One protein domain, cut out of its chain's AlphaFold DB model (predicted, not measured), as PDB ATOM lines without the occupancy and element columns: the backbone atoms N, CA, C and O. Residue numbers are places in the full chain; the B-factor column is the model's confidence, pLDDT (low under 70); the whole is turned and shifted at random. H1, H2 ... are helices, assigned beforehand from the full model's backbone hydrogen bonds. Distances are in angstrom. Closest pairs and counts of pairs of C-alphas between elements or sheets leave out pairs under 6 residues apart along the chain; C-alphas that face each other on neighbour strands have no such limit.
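AT A GLANCE: This is residues 2 to 84 of the 85 residues of an uncharacterized protein of Motilibacter peucedani (UniProt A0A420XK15). The long helices H3 and H1 run side by side in opposite ways, with short H2 at one end; H4 folds back from H3's other end towards H1, and residues 72 to 84 follow without a named element. The 83 printed residues, all helix by class, hold H1, H2, H3, H4 in that order. The model is only just loose, close to compact, with radius of gyration of the C-alphas 14.3 A, spanning 45 by 24 by 15 A.

IN THESE COORDINATES: H3, residues 30 to 52, is 33.1 A long from C-alpha 30 at (11.265, 49.004, 116.693). H1, residues 2 to 21, is 29.0 A; H2, residues 23 to 28, 8.9 A; H4, residues 56 to 71, 23.0 A, ending at (16.559, 69.210, 133.000).

HOW THE PARTS SIT: H3 touches H1 at a shallow tilt of 23 degrees; the closest C-alphas, Val 12 and Cys 40, are 5.8 A apart. H3 and H4 form a hairpin; the closest C-alphas, Tyr 50 and Trp 62, are 6.1 A apart. O i to N i+4 pairs are within hydrogen-bond range throughout H1, H2 and H3, and 11 of 12 in H4.

THE WHOLE: The printed part has no cut; no printed residue is under 70 in pLDDT.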
ATOM      1  N   ASP A   2      31.135  67.602 138.955       86.31
ATOM      2  CA  ASP A   2      31.350  66.148 138.881       86.31
ATOM      3  C   ASP A   2      30.162  65.310 139.381       86.31
ATOM      4  O   ASP A   2      29.780  64.346 138.721       86.31
ATOM      5  N   ASP A   3      29.500  65.726 140.468       92.62
ATOM      6  CA  ASP A   3      28.307  65.039 140.988       92.62
ATOM      7  C   ASP A   3      27.143  65.006 139.989       92.62
ATOM      8  O   ASP A   3      26.459  63.990 139.864       92.62
ATOM      9  N   LEU A   4      26.935  66.104 139.250       94.00
ATOM     10  CA  LEU A   4      25.896  66.198 138.227       94.00
ATOM     11  C   LEU A   4      26.206  65.247 137.066       94.00
ATOM     12  O   LEU A   4      25.340  64.482 136.648       94.00
ATOM     13  N   VAL A   5      27.443  65.260 136.567       94.62
ATOM     14  CA  VAL A   5      27.868  64.388 135.461       94.62
ATOM     15  C   VAL A   5      27.783  62.920 135.864       94.62
ATOM     16  O   VAL A   5      27.245  62.108 135.114       94.62
ATOM     17  N   ALA A   6      28.256  62.569 137.061       95.12
ATOM     18  CA  ALA A   6      28.161  61.212 137.587       95.12
ATOM     19  C   ALA A   6      26.701  60.765 137.749       95.12
ATOM     20  O   ALA A   6      26.353  59.634 137.404       95.12
ATOM     21  N   TRP A   7      25.825  61.647 138.241       96.12
ATOM     22  CA  TRP A   7      24.399  61.355 138.344       96.12
ATOM     23  C   TRP A   7      23.746  61.163 136.973       96.12
ATOM     24  O   TRP A   7      23.036  60.173 136.791       96.12
ATOM     25  N   LEU A   8      24.032  62.035 136.005       95.81
ATOM     26  CA  LEU A   8      23.469  61.966 134.659       95.81
ATOM     27  C   LEU A   8      23.950  60.714 133.909       95.81
ATOM     28  O   LEU A   8      23.133  60.024 133.307       95.81
ATOM     29  N   ARG A   9      25.233  60.340 134.040       96.31
ATOM     30  CA  ARG A   9      25.765  59.070 133.508       96.31
ATOM     31  C   ARG A   9      24.990  57.857 134.026       96.31
ATOM     32  O   ARG A   9      24.687  56.958 133.247       96.31
ATOM     33  N   ARG A  10      24.625  57.837 135.316       96.88
ATOM     34  CA  ARG A  10      23.780  56.763 135.871       96.88
ATOM     35  C   ARG A  10      22.391  56.740 135.235       96.88
ATOM     36  O   ARG A  10      21.938  55.666 134.866       96.88
ATOM     37  N   GLN A  11      21.752  57.898 135.055       96.56
ATOM     38  CA  GLN A  11      20.425  57.955 134.425       96.56
ATOM     39  C   GLN A  11      20.454  57.431 132.984       96.56
ATOM     40  O   GLN A  11      19.594  56.641 132.602       96.56
ATOM     41  N   VAL A  12      21.465  57.822 132.203       96.25
ATOM     42  CA  VAL A  12      21.634  57.354 130.818       96.25
ATOM     43  C   VAL A  12      21.888  55.846 130.769       96.25
ATOM     44  O   VAL A  12      21.312  55.157 129.933       96.25
ATOM     45  N   ALA A  13      22.701  55.311 131.684       96.44
ATOM     46  CA  ALA A  13      22.954  53.873 131.764       96.44
ATOM     47  C   ALA A  13      21.701  53.067 132.156       96.44
ATOM     48  O   ALA A  13      21.490  51.963 131.647       96.44
ATOM     49  N   ASP A  14      20.868  53.606 133.047       96.25
ATOM     50  CA  ASP A  14      19.603  52.983 133.437       96.25
ATOM     51  C   ASP A  14      18.595  52.988 132.277       96.25
ATOM     52  O   ASP A  14      17.959  51.962 132.021       96.25
ATOM     53  N   ASP A  15      18.492  54.095 131.535       95.12
ATOM     54  CA  ASP A  15      17.642  54.194 130.343       95.12
ATOM     55  C   ASP A  15      18.124  53.245 129.227       95.12
ATOM     56  O   ASP A  15      17.315  52.493 128.680       95.12
ATOM     57  N   ASP A  16      19.427  53.200 128.923       96.06
ATOM     58  CA  ASP A  16      19.993  52.267 127.933       96.06
ATOM     59  C   ASP A  16      19.660  50.812 128.298       96.06
ATOM     60  O   ASP A  16      19.138  50.054 127.473       96.06
ATOM     61  N   ARG A  17      19.862  50.433 129.568       95.75
ATOM     62  CA  ARG A  17      19.511  49.096 130.057       95.75
ATOM     63  C   ARG A  17      18.022  48.816 129.895       95.75
ATOM     64  O   ARG A  17      17.667  47.733 129.427       95.75
ATOM     65  N   HIS A  18      17.166  49.766 130.273       94.81
ATOM     66  CA  HIS A  18      15.718  49.643 130.156       94.81
ATOM     67  C   HIS A  18      15.297  49.373 128.707       94.81
ATOM     68  O   HIS A  18      14.580  48.406 128.442       94.81
ATOM     69  N   TRP A  19      15.796  50.166 127.757       93.31
ATOM     70  CA  TRP A  19      15.443  50.032 126.344       93.31
ATOM     71  C   TRP A  19      16.003  48.763 125.699       93.31
ATOM     72  O   TRP A  19      15.322  48.151 124.873       93.31
ATOM     73  N   ARG A  20      17.183  48.284 126.115       91.62
ATOM     74  CA  ARG A  20      17.734  47.002 125.634       91.62
ATOM     75  C   ARG A  20      16.878  45.799 126.019       91.62
ATOM     76  O   ARG A  20      16.780  44.857 125.233       91.62
ATOM     77  N   VAL A  21      16.259  45.822 127.201       93.00
ATOM     78  CA  VAL A  21      15.410  44.718 127.687       93.00
ATOM     79  C   VAL A  21      13.925  44.901 127.360       93.00
ATOM     80  O   VAL A  21      13.130  43.995 127.613       93.00
ATOM     81  N   ALA A  22      13.533  46.026 126.753       89.88
ATOM     82  CA  ALA A  22      12.160  46.342 126.356       89.88
ATOM     83  C   ALA A  22      11.693  45.544 125.115       89.88
ATOM     84  O   ALA A  22      11.172  46.095 124.146       89.88
ATOM     85  N   TRP A  23      11.854  44.217 125.133       83.56
ATOM     86  CA  TRP A  23      11.612  43.322 123.994       83.56
ATOM     87  C   TRP A  23      10.204  43.446 123.397       83.56
ATOM     88  O   TRP A  23      10.055  43.536 122.181       83.56
ATOM     89  N   LYS A  24       9.167  43.513 124.244       84.50
ATOM     90  CA  LYS A  24       7.775  43.674 123.788       84.50
ATOM     91  C   LYS A  24       7.571  44.982 123.017       84.50
ATOM     92  O   LYS A  24       6.897  44.992 121.994       84.50
ATOM     93  N   TRP A  25       8.196  46.066 123.475       85.69
ATOM     94  CA  TRP A  25       8.170  47.356 122.783       85.69
ATOM     95  C   TRP A  25       8.962  47.314 121.488       85.69
ATOM     96  O   TRP A  25       8.508  47.853 120.493       85.69
ATOM     97  N   ARG A  26      10.100  46.619 121.464       88.81
ATOM     98  CA  ARG A  26      10.905  46.469 120.250       88.81
ATOM     99  C   ARG A  26      10.156  45.738 119.136       88.81
ATOM    100  O   ARG A  26      10.348  46.067 117.974       88.81
ATOM    101  N   GLN A  27       9.311  44.767 119.480       90.12
ATOM    102  CA  GLN A  27       8.472  44.078 118.497       90.12
ATOM    103  C   GLN A  27       7.367  44.981 117.934       90.12
ATOM    104  O   GLN A  27       7.098  44.931 116.739       90.12
ATOM    105  N   ALA A  28       6.733  45.795 118.784       93.25
ATOM    106  CA  ALA A  28       5.619  46.657 118.385       93.25
ATOM    107  C   ALA A  28       6.067  47.986 117.743       93.25
ATOM    108  O   ALA A  28       5.402  48.500 116.848       93.25
ATOM    109  N   HIS A  29       7.189  48.539 118.204       94.50
ATOM    110  CA  HIS A  29       7.695  49.876 117.883       94.50
ATOM    111  C   HIS A  29       9.234  49.868 117.788       94.50
ATOM    112  O   HIS A  29       9.913  50.489 118.614       94.50
ATOM    113  N   PRO A  30       9.814  49.147 116.812       92.56
ATOM    114  CA  PRO A  30      11.265  49.004 116.693       92.56
ATOM    115  C   PRO A  30      11.978  50.350 116.531       92.56
ATOM    116  O   PRO A  30      13.002  50.563 117.177       92.56
ATOM    117  N   ASP A  31      11.415  51.269 115.744       94.38
ATOM    118  CA  ASP A  31      12.027  52.571 115.459       94.38
ATOM    119  C   ASP A  31      12.159  53.428 116.718       94.38
ATOM    120  O   ASP A  31      13.215  54.000 116.967       94.38
ATOM    121  N   VAL A  32      11.129  53.432 117.571       93.44
ATOM    122  CA  VAL A  32      11.152  54.161 118.847       93.44
ATOM    123  C   VAL A  32      12.253  53.611 119.748       93.44
ATOM    124  O   VAL A  32      13.030  54.375 120.309       93.44
ATOM    125  N   VAL A  33      12.361  52.285 119.878       93.06
ATOM    126  CA  VAL A  33      13.405  51.673 120.714       93.06
ATOM    127  C   VAL A  33      14.800  51.998 120.176       93.06
ATOM    128  O   VAL A  33      15.691  52.327 120.958       93.06
ATOM    129  N   LEU A  34      14.996  51.944 118.856       93.56
ATOM    130  CA  LEU A  34      16.270  52.300 118.229       93.56
ATOM    131  C   LEU A  34      16.610  53.782 118.425       93.56
ATOM    132  O   LEU A  34      17.754  54.091 118.754       93.56
ATOM    133  N   GLU A  35      15.634  54.680 118.300       95.38
ATOM    134  CA  GLU A  35      15.809  56.113 118.547       95.38
ATOM    135  C   GLU A  35      16.221  56.384 119.999       95.38
ATOM    136  O   GLU A  35      17.158  57.143 120.248       95.38
ATOM    137  N   GLN A  36      15.586  55.723 120.973       94.50
ATOM    138  CA  GLN A  36      15.947  55.893 122.383       94.50
ATOM    139  C   GLN A  36      17.351  55.361 122.692       94.50
ATOM    140  O   GLN A  36      18.099  55.998 123.436       94.50
ATOM    141  N   LEU A  37      17.749  54.235 122.094       94.12
ATOM    142  CA  LEU A  37      19.114  53.714 122.226       94.12
ATOM    143  C   LEU A  37      20.145  54.649 121.580       94.12
ATOM    144  O   LEU A  37      21.183  54.918 122.183       94.12
ATOM    145  N   ALA A  38      19.850  55.190 120.395       95.12
ATOM    146  CA  ALA A  38      20.702  56.176 119.734       95.12
ATOM    147  C   ALA A  38      20.834  57.456 120.573       95.12
ATOM    148  O   ALA A  38      21.932  57.989 120.728       95.12
ATOM    149  N   ARG A  39      19.739  57.908 121.191       94.94
ATOM    150  CA  ARG A  39      19.752  59.035 122.127       94.94
ATOM    151  C   ARG A  39      20.633  58.757 123.343       94.94
ATOM    152  O   ARG A  39      21.385  59.640 123.742       94.94
ATOM    153  N   CYS A  40      20.565  57.559 123.924       94.94
ATOM    154  CA  CYS A  40      21.441  57.186 125.038       94.94
ATOM    155  C   CYS A  40      22.915  57.238 124.618       94.94
ATOM    156  O   CYS A  40      23.719  57.842 125.325       94.94
ATOM    157  N   ALA A  41      23.259  56.685 123.450       95.12
ATOM    158  CA  ALA A  41      24.620  56.736 122.916       95.12
ATOM    159  C   ALA A  41      25.114  58.181 122.713       95.12
ATOM    160  O   ALA A  41      26.174  58.539 123.221       95.12
ATOM    161  N   ALA A  42      24.307  59.037 122.081       94.31
ATOM    162  CA  ALA A  42      24.644  60.445 121.873       94.31
ATOM    163  C   ALA A  42      24.841  61.213 123.195       94.31
ATOM    164  O   ALA A  42      25.720  62.066 123.305       94.31
ATOM    165  N   LEU A  43      24.049  60.907 124.231       94.56
ATOM    166  CA  LEU A  43      24.234  61.506 125.555       94.56
ATOM    167  C   LEU A  43      25.556  61.076 126.198       94.56
ATOM    168  O   LEU A  43      26.213  61.909 126.818       94.56
ATOM    169  N   VAL A  44      25.964  59.811 126.047       94.50
ATOM    170  CA  VAL A  44      27.280  59.354 126.522       94.50
ATOM    171  C   VAL A  44      28.401  60.111 125.812       94.50
ATOM    172  O   VAL A  44      29.274  60.645 126.492       94.50
ATOM    173  N   GLU A  45      28.333  60.254 124.486       93.31
ATOM    174  CA  GLU A  45      29.334  60.999 123.706       93.31
ATOM    175  C   GLU A  45      29.492  62.447 124.190       93.31
ATOM    176  O   GLU A  45      30.613  62.921 124.369       93.31
ATOM    177  N   VAL A  46      28.387  63.141 124.481       92.12
ATOM    178  CA  VAL A  46      28.429  64.510 125.027       92.12
ATOM    179  C   VAL A  46      29.094  64.557 126.406       92.12
ATOM    180  O   VAL A  46      29.881  65.463 126.688       92.12
ATOM    181  N   LEU A  47      28.790  63.601 127.286       93.00
ATOM    182  CA  LEU A  47      29.365  63.559 128.636       93.00
ATOM    183  C   LEU A  47      30.856  63.211 128.617       93.00
ATOM    184  O   LEU A  47      31.616  63.702 129.458       93.00
ATOM    185  N   ASP A  48      31.278  62.392 127.660       93.00
ATOM    186  CA  ASP A  48      32.680  62.055 127.448       93.00
ATOM    187  C   ASP A  48      33.446  63.224 126.821       93.00
ATOM    188  O   ASP A  48      34.535  63.547 127.294       93.00
ATOM    189  N   ALA A  49      32.843  63.945 125.868       91.62
ATOM    190  CA  ALA A  49      33.395  65.189 125.330       91.62
ATOM    191  C   ALA A  49      33.591  66.251 126.427       91.62
ATOM    192  O   ALA A  49      34.665  66.839 126.524       91.62
ATOM    193  N   TYR A  50      32.606  66.438 127.318       91.94
ATOM    194  CA  TYR A  50      32.753  67.315 128.488       91.94
ATOM    195  C   TYR A  50      33.936  66.907 129.379       91.94
ATOM    196  O   TYR A  50      34.698  67.758 129.837       91.94
ATOM    197  N   ALA A  51      34.087  65.608 129.653       90.19
ATOM    198  CA  ALA A  51      35.159  65.111 130.514       90.19
ATOM    199  C   ALA A  51      36.547  65.278 129.876       90.19
ATOM    200  O   ALA A  51      37.521  65.495 130.595       90.19
ATOM    201  N   ALA A  52      36.619  65.188 128.546       92.19
ATOM    202  CA  ALA A  52      37.842  65.334 127.775       92.19
ATOM    203  C   ALA A  52      38.241  66.795 127.506       92.19
ATOM    204  O   ALA A  52      39.384  67.009 127.121       92.19
ATOM    205  N   GLU A  53      37.351  67.779 127.703       94.44
ATOM    206  CA  GLU A  53      37.598  69.199 127.406       94.44
ATOM    207  C   GLU A  53      38.655  69.823 128.345       94.44
ATOM    208  O   GLU A  53      38.379  70.004 129.547       94.44
ATOM    209  N   PRO A  54      39.850  70.185 127.826       89.56
ATOM    210  CA  PRO A  54      40.895  70.802 128.631       89.56
ATOM    211  C   PRO A  54      40.771  72.330 128.722       89.56
ATOM    212  O   PRO A  54      41.332  72.898 129.658       89.56
ATOM    213  N   ASP A  55      40.082  73.003 127.788       94.44
ATOM    214  CA  ASP A  55      39.976  74.466 127.785       94.44
ATOM    215  C   ASP A  55      38.926  74.950 128.804       94.44
ATOM    216  O   ASP A  55      37.736  74.655 128.657       94.44
ATOM    217  N   PRO A  56      39.310  75.750 129.818       88.75
ATOM    218  CA  PRO A  56      38.366  76.286 130.794       88.75
ATOM    219  C   PRO A  56      37.249  77.142 130.181       88.75
ATOM    220  O   PRO A  56      36.129  77.141 130.701       88.75
ATOM    221  N   ALA A  57      37.520  77.871 129.091       87.31
ATOM    222  CA  ALA A  57      36.523  78.737 128.461       87.31
ATOM    223  C   ALA A  57      35.450  77.913 127.733       87.31
ATOM    224  O   ALA A  57      34.251  78.117 127.963       87.31
ATOM    225  N   ALA A  58      35.863  76.937 126.920       89.44
ATOM    226  CA  ALA A  58      34.961  75.960 126.314       89.44
ATOM    227  C   ALA A  58      34.204  75.140 127.372       89.44
ATOM    228  O   ALA A  58      32.997  74.908 127.244       89.44
ATOM    229  N   ARG A  59      34.866  74.771 128.475       89.44
ATOM    230  CA  ARG A  59      34.264  73.987 129.562       89.44
ATOM    231  C   ARG A  59      33.055  74.675 130.187       89.44
ATOM    232  O   ARG A  59      32.046  74.014 130.412       89.44
ATOM    233  N   ALA A  60      33.084  75.993 130.380       88.62
ATOM    234  CA  ALA A  60      31.925  76.736 130.886       88.62
ATOM    235  C   ALA A  60      30.702  76.665 129.943       88.62
ATOM    236  O   ALA A  60      29.554  76.654 130.399       88.62
ATOM    237  N   ALA A  61      30.921  76.598 128.624       89.56
ATOM    238  CA  ALA A  61      29.839  76.393 127.662       89.56
ATOM    239  C   ALA A  61      29.271  74.969 127.757       89.56
ATOM    240  O   ALA A  61      28.048  74.801 127.798       89.56
ATOM    241  N   TRP A  62      30.141  73.964 127.881       91.75
ATOM    242  CA  TRP A  62      29.723  72.582 128.097       91.75
ATOM    243  C   TRP A  62      28.972  72.380 129.414       91.75
ATOM    244  O   TRP A  62      27.983  71.656 129.440       91.75
ATOM    245  N   GLU A  63      29.371  73.042 130.502       92.12
ATOM    246  CA  GLU A  63      28.662  72.946 131.785       92.12
ATOM    247  C   GLU A  63      27.207  73.399 131.671       92.12
ATOM    248  O   GLU A  63      26.309  72.732 132.194       92.12
ATOM    249  N   ARG A  64      26.948  74.491 130.940       90.50
ATOM    250  CA  ARG A  64      25.577  74.923 130.635       90.50
ATOM    251  C   ARG A  64      24.832  73.872 129.819       90.50
ATOM    252  O   ARG A  64      23.690  73.563 130.147       90.50
ATOM    253  N   ALA A  65      25.471  73.291 128.803       91.06
ATOM    254  CA  ALA A  65      24.864  72.230 128.003       91.06
ATOM    255  C   ALA A  65      24.497  71.005 128.862       91.06
ATOM    256  O   ALA A  65      23.368  70.529 128.795       91.06
ATOM    257  N   VAL A  66      25.394  70.546 129.741       94.00
ATOM    258  CA  VAL A  66      25.136  69.424 130.661       94.00
ATOM    259  C   VAL A  66      23.982  69.736 131.618       94.00
ATOM    260  O   VAL A  66      23.128  68.878 131.841       94.00
ATOM    261  N   ARG A  67      23.902  70.961 132.156       94.00
ATOM    262  CA  ARG A  67      22.768  71.393 132.995       94.00
ATOM    263  C   ARG A  67      21.449  71.374 132.228       94.00
ATOM    264  O   ARG A  67      20.459  70.867 132.746       94.00
ATOM    265  N   VAL A  68      21.436  71.858 130.985       93.25
ATOM    266  CA  VAL A  68      20.255  71.782 130.109       93.25
ATOM    267  C   VAL A  68      19.858  70.327 129.868       93.25
ATOM    268  O   VAL A  68      18.691  69.990 130.042       93.25
ATOM    269  N   LEU A  69      20.800  69.435 129.558       91.38
ATOM    270  CA  LEU A  69      20.505  68.006 129.393       91.38
ATOM    271  C   LEU A  69      19.913  67.385 130.665       91.38
ATOM    272  O   LEU A  69      18.965  66.604 130.588       91.38
ATOM    273  N   ALA A  70      20.414  67.771 131.838       92.75
ATOM    274  CA  ALA A  70      19.915  67.284 133.118       92.75
ATOM    275  C   ALA A  70      18.464  67.697 133.411       92.75
ATOM    276  O   ALA A  70      17.770  66.974 134.126       92.75
ATOM    277  N   THR A  71      17.968  68.798 132.831       92.38
ATOM    278  CA  THR A  71      16.559  69.210 133.000       92.38
ATOM    279  C   THR A  71      15.577  68.180 132.452       92.38
ATOM    280  O   THR A  71      14.510  67.989 133.030       92.38
ATOM    281  N   ALA A  72      15.957  67.422 131.416       90.94
ATOM    282  CA  ALA A  72      15.137  66.322 130.905       90.94
ATOM    283  C   ALA A  72      14.924  65.202 131.946       90.94
ATOM    284  O   ALA A  72      14.007  64.393 131.812       90.94
ATOM    285  N   TYR A  73      15.751  65.173 132.993       93.44
ATOM    286  CA  TYR A  73      15.737  64.187 134.065       93.44
ATOM    287  C   TYR A  73      15.281  64.771 135.411       93.44
ATOM    288  O   TYR A  73      15.359  64.077 136.421       93.44
ATOM    289  N   GLU A  74      14.769  66.006 135.463       93.94
ATOM    290  CA  GLU A  74      14.493  66.714 136.729       93.94
ATOM    291  C   GLU A  74      13.522  65.985 137.679       93.94
ATOM    292  O   GLU A  74      13.542  66.206 138.888       93.94
ATOM    293  N   ARG A  75      12.669  65.104 137.139       94.69
ATOM    294  CA  ARG A  75      11.692  64.308 137.903       94.69
ATOM    295  C   ARG A  75      12.269  63.005 138.458       94.69
ATOM    296  O   ARG A  75      11.561  62.270 139.144       94.69
ATOM    297  N   ARG A  76      13.516  62.667 138.124       93.38
ATOM    298  CA  ARG A  76      14.177  61.443 138.588       93.38
ATOM    299  C   ARG A  76      14.715  61.631 140.004       93.38
ATOM    300  O   ARG A  76      15.089  62.726 140.422       93.38
ATOM    301  N   ALA A  77      14.786  60.524 140.739       93.06
ATOM    302  CA  ALA A  77      15.355  60.520 142.078       93.06
ATOM    303  C   ALA A  77      16.825  60.982 142.058       93.06
ATOM    304  O   ALA A  77      17.608  60.620 141.177       93.06
ATOM    305  N   GLY A  78      17.203  61.782 143.054       90.75
ATOM    306  CA  GLY A  78      18.563  62.304 143.190       90.75
ATOM    307  C   GLY A  78      18.883  63.531 142.332       90.75
ATOM    308  O   GLY A  78      20.022  63.982 142.378       90.75
ATOM    309  N   TYR A  79      17.920  64.088 141.588       93.75
ATOM    310  CA  TYR A  79      18.090  65.398 140.958       93.75
ATOM    311  C   TYR A  79      18.219  66.506 142.016       93.75
ATOM    312  O   TYR A  79      17.417  66.571 142.951       93.75
ATOM    313  N   HIS A  80      19.201  67.399 141.862       92.81
ATOM    314  CA  HIS A  80      19.438  68.505 142.791       92.81
ATOM    315  C   HIS A  80      19.068  69.870 142.169       92.81
ATOM    316  O   HIS A  80      19.527  70.181 141.069       92.81
ATOM    317  N   PRO A  81      18.312  70.752 142.861       89.56
ATOM    318  CA  PRO A  81      17.877  72.040 142.305       89.56
ATOM    319  C   PRO A  81      19.007  72.979 141.858       89.56
ATOM    320  O   PRO A  81      18.807  73.768 140.938       89.56
ATOM    321  N   SER A  82      20.198  72.887 142.465       90.94
ATOM    322  CA  SER A  82      21.362  73.702 142.065       90.94
ATOM    323  C   SER A  82      21.943  73.337 140.693       90.94
ATOM    324  O   SER A  82      22.819  74.048 140.198       90.94
ATOM    325  N   TRP A  83      21.485  72.240 140.083       92.25
ATOM    326  CA  TRP A  83      21.871  71.807 138.738       92.25
ATOM    327  C   TRP A  83      21.013  72.417 137.635       92.25
ATOM    328  O   TRP A  83      21.293  72.188 136.461       92.25
ATOM    329  N   ARG A  84      19.997  73.211 137.995       86.31
ATOM    330  CA  ARG A  84      19.254  74.000 137.012       86.31
ATOM    331  C   ARG A  84      20.217  74.918 136.227       86.31
ATOM    332  O   ARG A  84      21.252  75.307 136.788       86.31
TER     333      ARG A  84